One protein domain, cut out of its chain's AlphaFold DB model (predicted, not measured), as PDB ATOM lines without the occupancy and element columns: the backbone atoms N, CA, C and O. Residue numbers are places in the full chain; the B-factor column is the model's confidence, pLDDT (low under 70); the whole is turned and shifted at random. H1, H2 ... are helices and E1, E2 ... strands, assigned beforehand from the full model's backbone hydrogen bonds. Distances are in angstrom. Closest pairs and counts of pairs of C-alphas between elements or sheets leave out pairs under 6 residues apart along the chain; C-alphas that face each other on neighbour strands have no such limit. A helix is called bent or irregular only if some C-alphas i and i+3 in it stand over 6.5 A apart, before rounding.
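This is residues 4 to 91 of the 110 residues of the protein "Phosphoribosylaminoimidazolesuccinocarboxamide synthase" of Candidatus Poseidoniales archaeon (UniProt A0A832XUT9). A small two-strand hairpin, E1 and E2, lies at one end of a loose, spread-out model; H2 and H3 run side by side at its other side, opposite ways and with few contacts, and H1 lies away from both. The printed part has 88 residues, with two named strands and three named helices in the order E1, E2, H1, H2, H3; helices hold 36 and strands 9 of the 45 residues in named elements, the class is mostly helix, and the one sheet, E1 - E2, is antiparallel. The radius of gyration of the C-alphas is 16.9 A and the spans are 48 by 39 by 31 A.

Find C-alpha 4 at (159.612, 176.631, 232.366), where E1, residues 4 to 7, begins. E2 is residues 10 to 14, H1 28 to 35 and H2 47 to 55. H3, residues 69 to 87, runs 26.6 A to C-alpha 87 at (174.029, 173.831, 212.566). H1 is irregular: C-alphas 29 and 32 are 7.8 A apart.

In the hairpin E1 and E2, antiparallel at 137 degrees, look for N 5 and O 12, 2.9 A apart, within hydrogen-bond range. H1 is apart from H2 and H3. H2 and H3 are close but not clearly touching, at a shallow tilt of 16 degrees, opposite ways; their closest C-alphas, of Val 49 and Ile 71, are 6.9 A apart. Every O i to N i+4 pair is within hydrogen-bond range in H2 and H3, and 2 of 4 in H1.

The C-alphas of Lys 8 and Lys 37, the two farthest apart, are 50.3 A apart. The links E2 to H1, H1 to H2 and H2 to H3 are long. The printed part has no cut, and no printed residue is under 70 in pLDDT.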
ATOM      1  N   PHE A   4     159.231 175.384 231.717       97.69
ATOM      2  CA  PHE A   4     159.612 176.631 232.366       97.69
ATOM      3  C   PHE A   4     159.550 176.486 233.881       97.69
ATOM      4  O   PHE A   4     158.590 175.946 234.431       97.69
ATOM      5  N   GLY A   5     160.559 177.030 234.553       96.38
ATOM      6  CA  GLY A   5     160.586 177.203 236.001       96.38
ATOM      7  C   GLY A   5     160.498 178.676 236.393       96.38
ATOM      8  O   GLY A   5     160.687 179.569 235.567       96.38
ATOM      9  N   ILE A   6     160.251 178.945 237.676       97.62
ATOM     10  CA  ILE A   6     160.332 180.297 238.240       97.62
ATOM     11  C   ILE A   6     161.426 180.322 239.300       97.62
ATOM     12  O   ILE A   6     161.406 179.539 240.246       97.62
ATOM     13  N   THR A   7     162.362 181.261 239.176       96.44
ATOM     14  CA  THR A   7     163.364 181.532 240.215       96.44
ATOM     15  C   THR A   7     163.566 183.031 240.377       96.44
ATOM     16  O   THR A   7     163.632 183.769 239.395       96.44
ATOM     17  N   LYS A   8     163.621 183.509 241.628       96.25
ATOM     18  CA  LYS A   8     163.788 184.940 241.962       96.25
ATOM     19  C   LYS A   8     162.817 185.866 241.198       96.25
ATOM     20  O   LYS A   8     163.198 186.951 240.767       96.25
ATOM     21  N   GLY A   9     161.574 185.417 240.998       96.88
ATOM     22  CA  GLY A   9     160.533 186.167 240.284       96.88
ATOM     23  C   GLY A   9     160.694 186.234 238.761       96.88
ATOM     24  O   GLY A   9     159.975 186.994 238.119       96.88
ATOM     25  N   LYS A  10     161.616 185.464 238.168       97.44
ATOM     26  CA  LYS A  10     161.825 185.387 236.716       97.44
ATOM     27  C   LYS A  10     161.431 184.016 236.182       97.44
ATOM     28  O   LYS A  10     161.727 183.003 236.817       97.44
ATOM     29  N   ILE A  11     160.797 184.008 235.010       97.38
ATOM     30  CA  ILE A  11     160.575 182.796 234.221       97.38
ATOM     31  C   ILE A  11     161.916 182.383 233.621       97.38
ATOM     32  O   ILE A  11     162.604 183.202 233.011       97.38
ATOM     33  N   MET A  12     162.271 181.122 233.805       96.56
ATOM     34  CA  MET A  12     163.475 180.514 233.262       96.56
ATOM     35  C   MET A  12     163.067 179.389 232.328       96.56
ATOM     36  O   MET A  12     162.259 178.541 232.709       96.56
ATOM     37  N   LEU A  13     163.638 179.390 231.127       95.06
ATOM     38  CA  LEU A  13     163.583 178.237 230.240       95.06
ATOM     39  C   LEU A  13     164.406 177.112 230.867       95.06
ATOM     40  O   LEU A  13     165.532 177.342 231.309       95.06
ATOM     41  N   MET A  14     163.800 175.940 230.944       93.38
ATOM     42  CA  MET A  14     164.405 174.711 231.432       93.38
ATOM     43  C   MET A  14     164.390 173.678 230.308       93.38
ATOM     44  O   MET A  14     163.864 173.950 229.227       93.38
ATOM     45  N   ASP A  15     164.908 172.491 230.615       92.81
ATOM     46  CA  ASP A  15     164.857 171.322 229.740       92.81
ATOM     47  C   ASP A  15     165.411 171.604 228.324       92.81
ATOM     48  O   ASP A  15     166.191 172.539 228.119       92.81
ATOM     49  N   GLU A  16     165.078 170.762 227.353       90.12
ATOM     50  CA  GLU A  16     165.542 170.869 225.976       90.12
ATOM     51  C   GLU A  16     164.719 171.855 225.130       90.12
ATOM     52  O   GLU A  16     163.528 172.098 225.347       90.12
ATOM     53  N   VAL A  17     165.376 172.425 224.118       92.12
ATOM     54  CA  VAL A  17     164.820 173.458 223.242       92.12
ATOM     55  C   VAL A  17     165.122 173.069 221.807       92.12
ATOM     56  O   VAL A  17     166.287 172.942 221.445       92.12
ATOM     57  N   ASN A  18     164.081 172.941 220.984       89.81
ATOM     58  CA  ASN A  18     164.216 172.719 219.542       89.81
ATOM     59  C   ASN A  18     165.057 171.472 219.197       89.81
ATOM     60  O   ASN A  18     165.879 171.482 218.288       89.81
ATOM     61  N   THR A  19     164.849 170.394 219.947       86.38
ATOM     62  CA  THR A  19     165.369 169.054 219.635       86.38
ATOM     63  C   THR A  19     164.309 168.239 218.880       86.38
ATOM     64  O   THR A  19     163.117 168.559 218.992       86.38
ATOM     65  N   PRO A  20     164.685 167.165 218.156       83.44
ATOM     66  CA  PRO A  20     163.732 166.208 217.570       83.44
ATOM     67  C   PRO A  20     162.773 165.563 218.586       83.44
ATOM     68  O   PRO A  20     161.697 165.085 218.226       83.44
ATOM     69  N   ASP A  21     163.143 165.577 219.868       83.69
ATOM     70  CA  ASP A  21     162.345 165.039 220.973       83.69
ATOM     71  C   ASP A  21     161.280 166.016 221.456       83.69
ATOM     72  O   ASP A  21     160.129 165.641 221.715       83.69
ATOM     73  N   SER A  22     161.651 167.291 221.538       88.31
ATOM     74  CA  SER A  22     160.761 168.360 221.973       88.31
ATOM     75  C   SER A  22     159.928 168.936 220.829       88.31
ATOM     76  O   SER A  22     158.923 169.599 221.097       88.31
ATOM     77  N   SER A  23     160.292 168.698 219.569       87.12
ATOM     78  CA  SER A  23     159.721 169.373 218.398       87.12
ATOM     79  C   SER A  23     159.341 168.393 217.293       87.12
ATOM     80  O   SER A  23     159.897 167.310 217.182       87.12
ATOM     81  N   ARG A  24     158.378 168.784 216.453       86.75
ATOM     82  CA  ARG A  24     158.069 168.057 215.217       86.75
ATOM     83  C   ARG A  24     158.718 168.793 214.060       86.75
ATOM     84  O   ARG A  24     158.355 169.941 213.806       86.75
ATOM     85  N   TYR A  25     159.648 168.134 213.383       87.88
ATOM     86  CA  TYR A  25     160.301 168.665 212.193       87.88
ATOM     87  C   TYR A  25     159.725 168.024 210.940       87.88
ATOM     88  O   TYR A  25     159.655 166.796 210.834       87.88
ATOM     89  N   TRP A  26     159.313 168.873 210.002       88.81
ATOM     90  CA  TRP A  26     158.815 168.482 208.690       88.81
ATOM     91  C   TRP A  26     159.696 169.088 207.613       88.81
ATOM     92  O   TRP A  26     160.108 170.243 207.718       88.81
ATOM     93  N   GLN A  27     159.960 168.298 206.582       89.62
ATOM     94  CA  GLN A  27     160.768 168.733 205.458       89.62
ATOM     95  C   GLN A  27     160.020 169.763 204.607       89.62
ATOM     96  O   GLN A  27     158.895 169.525 204.164       89.62
ATOM     97  N   ALA A  28     160.641 170.925 204.400       91.56
ATOM     98  CA  ALA A  28     159.989 172.061 203.753       91.56
ATOM     99  C   ALA A  28     159.808 171.863 202.240       91.56
ATOM    100  O   ALA A  28     158.842 172.374 201.679       91.56
ATOM    101  N   GLU A  29     160.706 171.119 201.581       92.50
ATOM    102  CA  GLU A  29     160.708 170.983 200.117       92.50
ATOM    103  C   GLU A  29     159.438 170.329 199.564       92.50
ATOM    104  O   GLU A  29     158.983 170.689 198.479       92.50
ATOM    105  N   ASP A  30     158.879 169.356 200.289       92.81
ATOM    106  CA  ASP A  30     157.741 168.550 199.848       92.81
ATOM    107  C   ASP A  30     156.485 168.722 200.711       92.81
ATOM    108  O   ASP A  30     155.470 168.078 200.440       92.81
ATOM    109  N   TYR A  31     156.522 169.606 201.714       94.25
ATOM    110  CA  TYR A  31     155.404 169.812 202.634       94.25
ATOM    111  C   TYR A  31     154.114 170.208 201.908       94.25
ATOM    112  O   TYR A  31     153.101 169.531 202.066       94.25
ATOM    113  N   GLU A  32     154.156 171.261 201.085       96.25
ATOM    114  CA  GLU A  32     152.958 171.794 200.422       96.25
ATOM    115  C   GLU A  32     152.328 170.751 199.490       96.25
ATOM    116  O   GLU A  32     151.137 170.467 199.565       96.25
ATOM    117  N   ALA A  33     153.157 170.092 198.674       97.12
ATOM    118  CA  ALA A  33     152.701 169.079 197.729       97.12
ATOM    119  C   ALA A  33     152.082 167.849 198.416       97.12
ATOM    120  O   ALA A  33     151.192 167.216 197.850       97.12
ATOM    121  N   ARG A  34     152.559 167.480 199.613       96.31
ATOM    122  CA  ARG A  34     151.960 166.416 200.436       96.31
ATOM    123  C   ARG A  34     150.668 166.882 201.087       96.31
ATOM    124  O   ARG A  34     149.687 166.146 201.073       96.31
ATOM    125  N   PHE A  35     150.654 168.106 201.607       95.75
ATOM    126  CA  PHE A  35     149.483 168.699 202.237       95.75
ATOM    127  C   PHE A  35     148.300 168.789 201.262       95.75
ATOM    128  O   PHE A  35     147.203 168.346 201.594       95.75
ATOM    129  N   GLU A  36     148.536 169.251 200.031       97.56
ATOM    130  CA  GLU A  36     147.525 169.297 198.963       97.56
ATOM    131  C   GLU A  36     146.952 167.915 198.603       97.56
ATOM    132  O   GLU A  36     145.822 167.815 198.127       97.56
ATOM    133  N   LYS A  37     147.722 166.845 198.828       97.62
ATOM    134  CA  LYS A  37     147.319 165.454 198.580       97.62
ATOM    135  C   LYS A  37     146.738 164.753 199.808       97.62
ATOM    136  O   LYS A  37     146.449 163.563 199.723       97.62
ATOM    137  N   GLU A  38     146.594 165.458 200.932       95.94
ATOM    138  CA  GLU A  38     146.217 164.878 202.229       95.94
ATOM    139  C   GLU A  38     147.168 163.746 202.679       95.94
ATOM    140  O   GLU A  38     146.779 162.806 203.373       95.94
ATOM    141  N   GLU A  39     148.441 163.829 202.282       94.38
ATOM    142  CA  GLU A  39     149.489 162.888 202.670       94.38
ATOM    143  C   GLU A  39     150.195 163.346 203.953       94.38
ATOM    144  O   GLU A  39     150.369 164.537 204.217       94.38
ATOM    145  N   GLU A  40     150.676 162.385 204.745       88.75
ATOM    146  CA  GLU A  40     151.492 162.692 205.919       88.75
ATOM    147  C   GLU A  40     152.782 163.432 205.511       88.75
ATOM    148  O   GLU A  40     153.453 163.028 204.546       88.75
ATOM    149  N   PRO A  41     153.174 164.486 206.255       89.50
ATOM    150  CA  PRO A  41     154.429 165.176 206.011       89.50
ATOM    151  C   PRO A  41     155.601 164.227 206.255       89.50
ATOM    152  O   PRO A  41     155.536 163.318 207.086       89.50
ATOM    153  N   ARG A  42     156.713 164.460 205.560       87.25
ATOM    154  CA  ARG A  42     157.958 163.744 205.831       87.25
ATOM    155  C   ARG A  42     158.515 164.224 207.175       87.25
ATOM    156  O   ARG A  42     159.016 165.342 207.282       87.25
ATOM    157  N   LYS A  43     158.353 163.388 208.205       84.44
ATOM    158  CA  LYS A  43     158.748 163.661 209.593       84.44
ATOM    159  C   LYS A  43     160.197 163.249 209.833       84.44
ATOM    160  O   LYS A  43     160.572 162.126 209.503       84.44
ATOM    161  N   LEU A  44     160.955 164.120 210.487       79.38
ATOM    162  CA  LEU A  44     162.299 163.827 211.006       79.38
ATOM    163  C   LEU A  44     162.284 163.520 212.513       79.38
ATOM    164  O   LEU A  44     163.304 163.602 213.183       79.38
ATOM    165  N   ASP A  45     161.112 163.205 213.063       74.12
ATOM    166  CA  ASP A  45     160.927 162.935 214.485       74.12
ATOM    167  C   ASP A  45     160.844 161.425 214.791       74.12
ATOM    168  O   ASP A  45     160.927 160.549 213.918       74.12
ATOM    169  N   LYS A  46     160.664 161.116 216.078       74.75
ATOM    170  CA  LYS A  46     160.615 159.754 216.636       74.75
ATOM    171  C   LYS A  46     159.398 158.920 216.230       74.75
ATOM    172  O   LYS A  46     159.219 157.821 216.761       74.75
ATOM    173  N   GLU A  47     158.539 159.402 215.335       78.69
ATOM    174  CA  GLU A  47     157.290 158.709 215.028       78.69
ATOM    175  C   GLU A  47     157.518 157.316 214.436       78.69
ATOM    176  O   GLU A  47     156.803 156.385 214.785       78.69
ATOM    177  N   TYR A  48     158.578 157.111 213.654       80.00
ATOM    178  CA  TYR A  48     158.847 155.796 213.065       80.00
ATOM    179  C   TYR A  48     159.207 154.722 214.117       80.00
ATOM    180  O   TYR A  48     158.756 153.583 213.991       80.00
ATOM    181  N   VAL A  49     159.939 155.070 215.192       88.06
ATOM    182  CA  VAL A  49     160.202 154.142 216.314       88.06
ATOM    183  C   VAL A  49     158.893 153.786 216.999       88.06
ATOM    184  O   VAL A  49     158.676 152.632 217.363       88.06
ATOM    185  N   ARG A  50     158.004 154.769 217.180       86.88
ATOM    186  CA  ARG A  50     156.697 154.554 217.812       86.88
ATOM    187  C   ARG A  50     155.818 153.641 216.972       86.88
ATOM    188  O   ARG A  50     155.239 152.714 217.531       86.88
ATOM    189  N   THR A  51     155.755 153.866 215.660       87.81
ATOM    190  CA  THR A  51     155.029 152.997 214.729       87.81
ATOM    191  C   THR A  51     155.600 151.585 214.764       87.81
ATOM    192  O   THR A  51     154.851 150.642 214.988       87.81
ATOM    193  N   TRP A  52     156.925 151.434 214.679       92.12
ATOM    194  CA  TRP A  52     157.568 150.122 214.759       92.12
ATOM    195  C   TRP A  52     157.261 149.407 216.082       92.12
ATOM    196  O   TRP A  52     156.885 148.239 216.085       92.12
ATOM    197  N   LEU A  53     157.358 150.108 217.216       93.25
ATOM    198  CA  LEU A  53     157.016 149.559 218.529       93.25
ATOM    199  C   LEU A  53     155.546 149.115 218.594       93.25
ATOM    200  O   LEU A  53     155.262 148.034 219.115       93.25
ATOM    201  N   ALA A  54     154.627 149.918 218.056       91.12
ATOM    202  CA  ALA A  54     153.208 149.585 217.997       91.12
ATOM    203  C   ALA A  54     152.945 148.344 217.127       91.12
ATOM    204  O   ALA A  54     152.182 147.473 217.544       91.12
ATOM    205  N   ASP A  55     153.638 148.210 215.993       92.75
ATOM    206  CA  ASP A  55     153.568 147.037 215.111       92.75
ATOM    207  C   ASP A  55     154.110 145.769 215.790       92.75
ATOM    208  O   ASP A  55     153.628 144.665 215.540       92.75
ATOM    209  N   GLN A  56     155.066 145.919 216.714       94.31
ATOM    210  CA  GLN A  56     155.521 144.837 217.598       94.31
ATOM    211  C   GLN A  56     154.565 144.570 218.782       94.31
ATOM    212  O   GLN A  56     154.875 143.773 219.671       94.31
ATOM    213  N   GLY A  57     153.408 145.235 218.836       93.06
ATOM    214  CA  GLY A  57     152.402 145.090 219.890       93.06
ATOM    215  C   GLY A  57     152.710 145.858 221.179       93.06
ATOM    216  O   GLY A  57     152.020 145.675 222.186       93.06
ATOM    217  N   PHE A  58     153.729 146.723 221.187       94.00
ATOM    218  CA  PHE A  58     154.071 147.519 222.360       94.00
ATOM    219  C   PHE A  58     153.212 148.784 222.440       94.00
ATOM    220  O   PHE A  58     153.372 149.729 221.677       94.00
ATOM    221  N   THR A  59     152.326 148.830 223.434       89.00
ATOM    222  CA  THR A  59     151.392 149.951 223.668       89.00
ATOM    223  C   THR A  59     151.887 150.936 224.735       89.00
ATOM    224  O   THR A  59     151.101 151.669 225.335       89.00
ATOM    225  N   GLY A  60     153.192 150.927 225.031       86.75
ATOM    226  CA  GLY A  60     153.785 151.726 226.110       86.75
ATOM    227  C   GLY A  60     153.703 151.079 227.498       86.75
ATOM    228  O   GLY A  60     154.101 151.697 228.484       86.75
ATOM    229  N   LYS A  61     153.197 149.843 227.604       87.50
ATOM    230  CA  LYS A  61     153.132 149.071 228.854       87.50
ATOM    231  C   LYS A  61     153.862 147.739 228.718       87.50
ATOM    232  O   LYS A  61     153.784 147.084 227.685       87.50
ATOM    233  N   GLY A  62     154.503 147.310 229.804       89.06
ATOM    234  CA  GLY A  62     155.271 146.067 229.848       89.06
ATOM    235  C   GLY A  62     156.702 146.241 229.344       89.06
ATOM    236  O   GLY A  62     157.224 147.353 229.290       89.06
ATOM    237  N   LYS A  63     157.358 145.126 229.016       91.81
ATOM    238  CA  LYS A  63     158.730 145.141 228.503       91.81
ATOM    239  C   LYS A  63     158.704 145.511 227.012       91.81
ATOM    240  O   LYS A  63     158.074 144.773 226.255       91.81
ATOM    241  N   PRO A  64     159.367 146.598 226.580       91.75
ATOM    242  CA  PRO A  64     159.472 146.903 225.161       91.75
ATOM    243  C   PRO A  64     160.275 145.810 224.436       91.75
ATOM    244  O   PRO A  64     161.176 145.206 225.036       91.75
ATOM    245  N   PRO A  65     159.967 145.538 223.158       93.38
ATOM    246  CA  PRO A  65     160.801 144.685 222.323       93.38
ATOM    247  C   PRO A  65     162.195 145.301 222.166       93.38
ATOM    248  O   PRO A  65     162.389 146.511 222.299       93.38
ATOM    249  N   VAL A  66     163.179 144.454 221.880       93.50
ATOM    250  CA  VAL A  66     164.535 144.920 221.580       93.50
ATOM    251  C   VAL A  66     164.518 145.551 220.193       93.50
ATOM    252  O   VAL A  66     164.116 144.893 219.237       93.50
ATOM    253  N   LEU A  67     164.936 146.814 220.094       92.12
ATOM    254  CA  LEU A  67     165.079 147.492 218.806       92.12
ATOM    255  C   LEU A  67     166.091 146.738 217.939       92.12
ATOM    256  O   LEU A  67     167.171 146.384 218.419       92.12
ATOM    257  N   THR A  68     165.753 146.514 216.671       94.50
ATOM    258  CA  THR A  68     166.720 146.006 215.693       94.50
ATOM    259  C   THR A  68     167.772 147.069 215.398       94.50
ATOM    260  O   THR A  68     167.540 148.263 215.606       94.50
ATOM    261  N   ASP A  69     168.928 146.649 214.888       93.25
ATOM    262  CA  ASP A  69     169.987 147.590 214.520       93.25
ATOM    263  C   ASP A  69     169.529 148.567 213.434       93.25
ATOM    264  O   ASP A  69     169.791 149.754 213.572       93.25
ATOM    265  N   ASP A  70     168.736 148.125 212.453       92.38
ATOM    266  CA  ASP A  70     168.182 149.009 211.416       92.38
ATOM    267  C   ASP A  70     167.346 150.152 212.008       92.38
ATOM    268  O   ASP A  70     167.500 151.306 211.617       92.38
ATOM    269  N   ILE A  71     166.504 149.858 213.006       92.19
ATOM    270  CA  ILE A  71     165.705 150.882 213.691       92.19
ATOM    271  C   ILE A  71     166.603 151.807 214.512       92.19
ATOM    272  O   ILE A  71     166.374 153.009 214.555       92.19
ATOM    273  N   ARG A  72     167.646 151.277 215.157       90.44
ATOM    274  CA  ARG A  72     168.592 152.090 215.937       90.44
ATOM    275  C   ARG A  72     169.396 153.037 215.044       90.44
ATOM    276  O   ARG A  72     169.569 154.197 215.410       90.44
ATOM    277  N   VAL A  73     169.876 152.543 213.903       90.50
ATOM    278  CA  VAL A  73     170.631 153.319 212.912       90.50
ATOM    279  C   VAL A  73     169.740 154.401 212.320       90.50
ATOM    280  O   VAL A  73     170.137 155.558 212.341       90.50
ATOM    281  N   GLU A  74     168.514 154.071 211.909       88.75
ATOM    282  CA  GLU A  74     167.563 155.061 211.390       88.75
ATOM    283  C   GLU A  74     167.280 156.182 212.408       88.75
ATOM    284  O   GLU A  74     167.148 157.345 212.029       88.75
ATOM    285  N   ALA A  75     167.238 155.868 213.711       87.81
ATOM    286  CA  ALA A  75     167.059 156.874 214.769       87.81
ATOM    287  C   ALA A  75     168.204 157.863 214.778       87.81
ATOM    288  O   ALA A  75     167.984 159.067 214.691       87.81
ATOM    289  N   ALA A  76     169.413 157.315 214.860       88.50
ATOM    290  CA  ALA A  76     170.623 158.102 214.915       88.50
ATOM    291  C   ALA A  76     170.772 158.950 213.647       88.50
ATOM    292  O   ALA A  76     171.057 160.135 213.748       88.50
ATOM    293  N   SER A  77     170.519 158.374 212.467       89.19
ATOM    294  CA  SER A  77     170.623 159.078 211.187       89.19
ATOM    295  C   SER A  77     169.686 160.281 211.093       89.19
ATOM    296  O   SER A  77     170.109 161.318 210.595       89.19
ATOM    297  N   ARG A  78     168.453 160.190 211.606       87.12
ATOM    298  CA  ARG A  78     167.523 161.335 211.614       87.12
ATOM    299  C   ARG A  78     167.935 162.422 212.595       87.12
ATOM    300  O   ARG A  78     167.852 163.598 212.256       87.12
ATOM    301  N   ASP A  79     168.392 162.042 213.786       87.00
ATOM    302  CA  ASP A  79     168.907 163.011 214.759       87.00
ATOM    303  C   ASP A  79     170.139 163.740 214.195       87.00
ATOM    304  O   ASP A  79     170.223 164.964 214.304       87.00
ATOM    305  N   ILE A  80     171.041 163.013 213.524       89.81
ATOM    306  CA  ILE A  80     172.192 163.579 212.806       89.81
ATOM    307  C   ILE A  80     171.716 164.543 211.713       89.81
ATOM    308  O   ILE A  80     172.129 165.696 211.721       89.81
ATOM    309  N   GLU A  81     170.801 164.121 210.831       89.69
ATOM    310  CA  GLU A  81     170.282 164.963 209.741       89.69
ATOM    311  C   GLU A  81     169.703 166.278 210.273       89.69
ATOM    312  O   GLU A  81     169.975 167.346 209.722       89.69
ATOM    313  N   VAL A  82     168.936 166.229 211.367       88.81
ATOM    314  CA  VAL A  82     168.391 167.437 211.994       88.81
ATOM    315  C   VAL A  82     169.521 168.324 212.509       88.81
ATOM    316  O   VAL A  82     169.549 169.508 212.176       88.81
ATOM    317  N   VAL A  83     170.458 167.780 213.292       89.75
ATOM    318  CA  VAL A  83     171.576 168.561 213.840       89.75
ATOM    319  C   VAL A  83     172.360 169.231 212.716       89.75
ATOM    320  O   VAL A  83     172.471 170.454 212.727       89.75
ATOM    321  N   GLU A  84     172.810 168.470 211.720       92.81
ATOM    322  CA  GLU A  84     173.606 168.979 210.599       92.81
ATOM    323  C   GLU A  84     172.845 170.027 209.779       92.81
ATOM    324  O   GLU A  84     173.418 171.038 209.371       92.81
ATOM    325  N   THR A  85     171.534 169.849 209.588       90.38
ATOM    326  CA  THR A  85     170.690 170.831 208.887       90.38
ATOM    327  C   THR A  85     170.595 172.151 209.653       90.38
ATOM    328  O   THR A  85     170.653 173.223 209.051       90.38
ATOM    329  N   PHE A  86     170.436 172.102 210.979       89.56
ATOM    330  CA  PHE A  86     170.291 173.308 211.799       89.56
ATOM    331  C   PHE A  86     171.618 174.018 212.071       89.56
ATOM    332  O   PHE A  86     171.637 175.248 212.147       89.56
ATOM    333  N   THR A  87     172.707 173.271 212.250       91.19
ATOM    334  CA  THR A  87     174.029 173.831 212.566       91.19
ATOM    335  C   THR A  87     174.826 174.186 211.315       91.19
ATOM    336  O   THR A  87     175.641 175.105 211.362       91.19
ATOM    337  N   GLY A  88     174.589 173.493 210.197       94.75
ATOM    338  CA  GLY A  88     175.435 173.556 209.006       94.75
ATOM    339  C   GLY A  88     176.796 172.873 209.186       94.75
ATOM    340  O   GLY A  88     177.693 173.086 208.371       94.75
ATOM    341  N   GLU A  89     176.967 172.089 210.252       94.19
ATOM    342  CA  GLU A  89     178.206 171.397 210.610       94.19
ATOM    343  C   GLU A  89     177.960 169.889 210.665       94.19
ATOM    344  O   GLU A  89     176.949 169.465 211.220       94.19
ATOM    345  N   GLU A  90     178.893 169.091 210.137       93.06
ATOM    346  CA  GLU A  90     178.831 167.628 210.243       93.06
ATOM    347  C   GLU A  90     178.930 167.173 211.702       93.06
ATOM    348  O   GLU A  90     179.728 167.701 212.488       93.06
ATOM    349  N   MET A  91     178.148 166.158 212.066       86.88
ATOM    350  CA  MET A  91     178.170 165.636 213.425       86.88
ATOM    351  C   MET A  91     179.432 164.784 213.646       86.88
ATOM    352  O   MET A  91     179.654 163.806 212.929       86.88
TER     353      MET A  91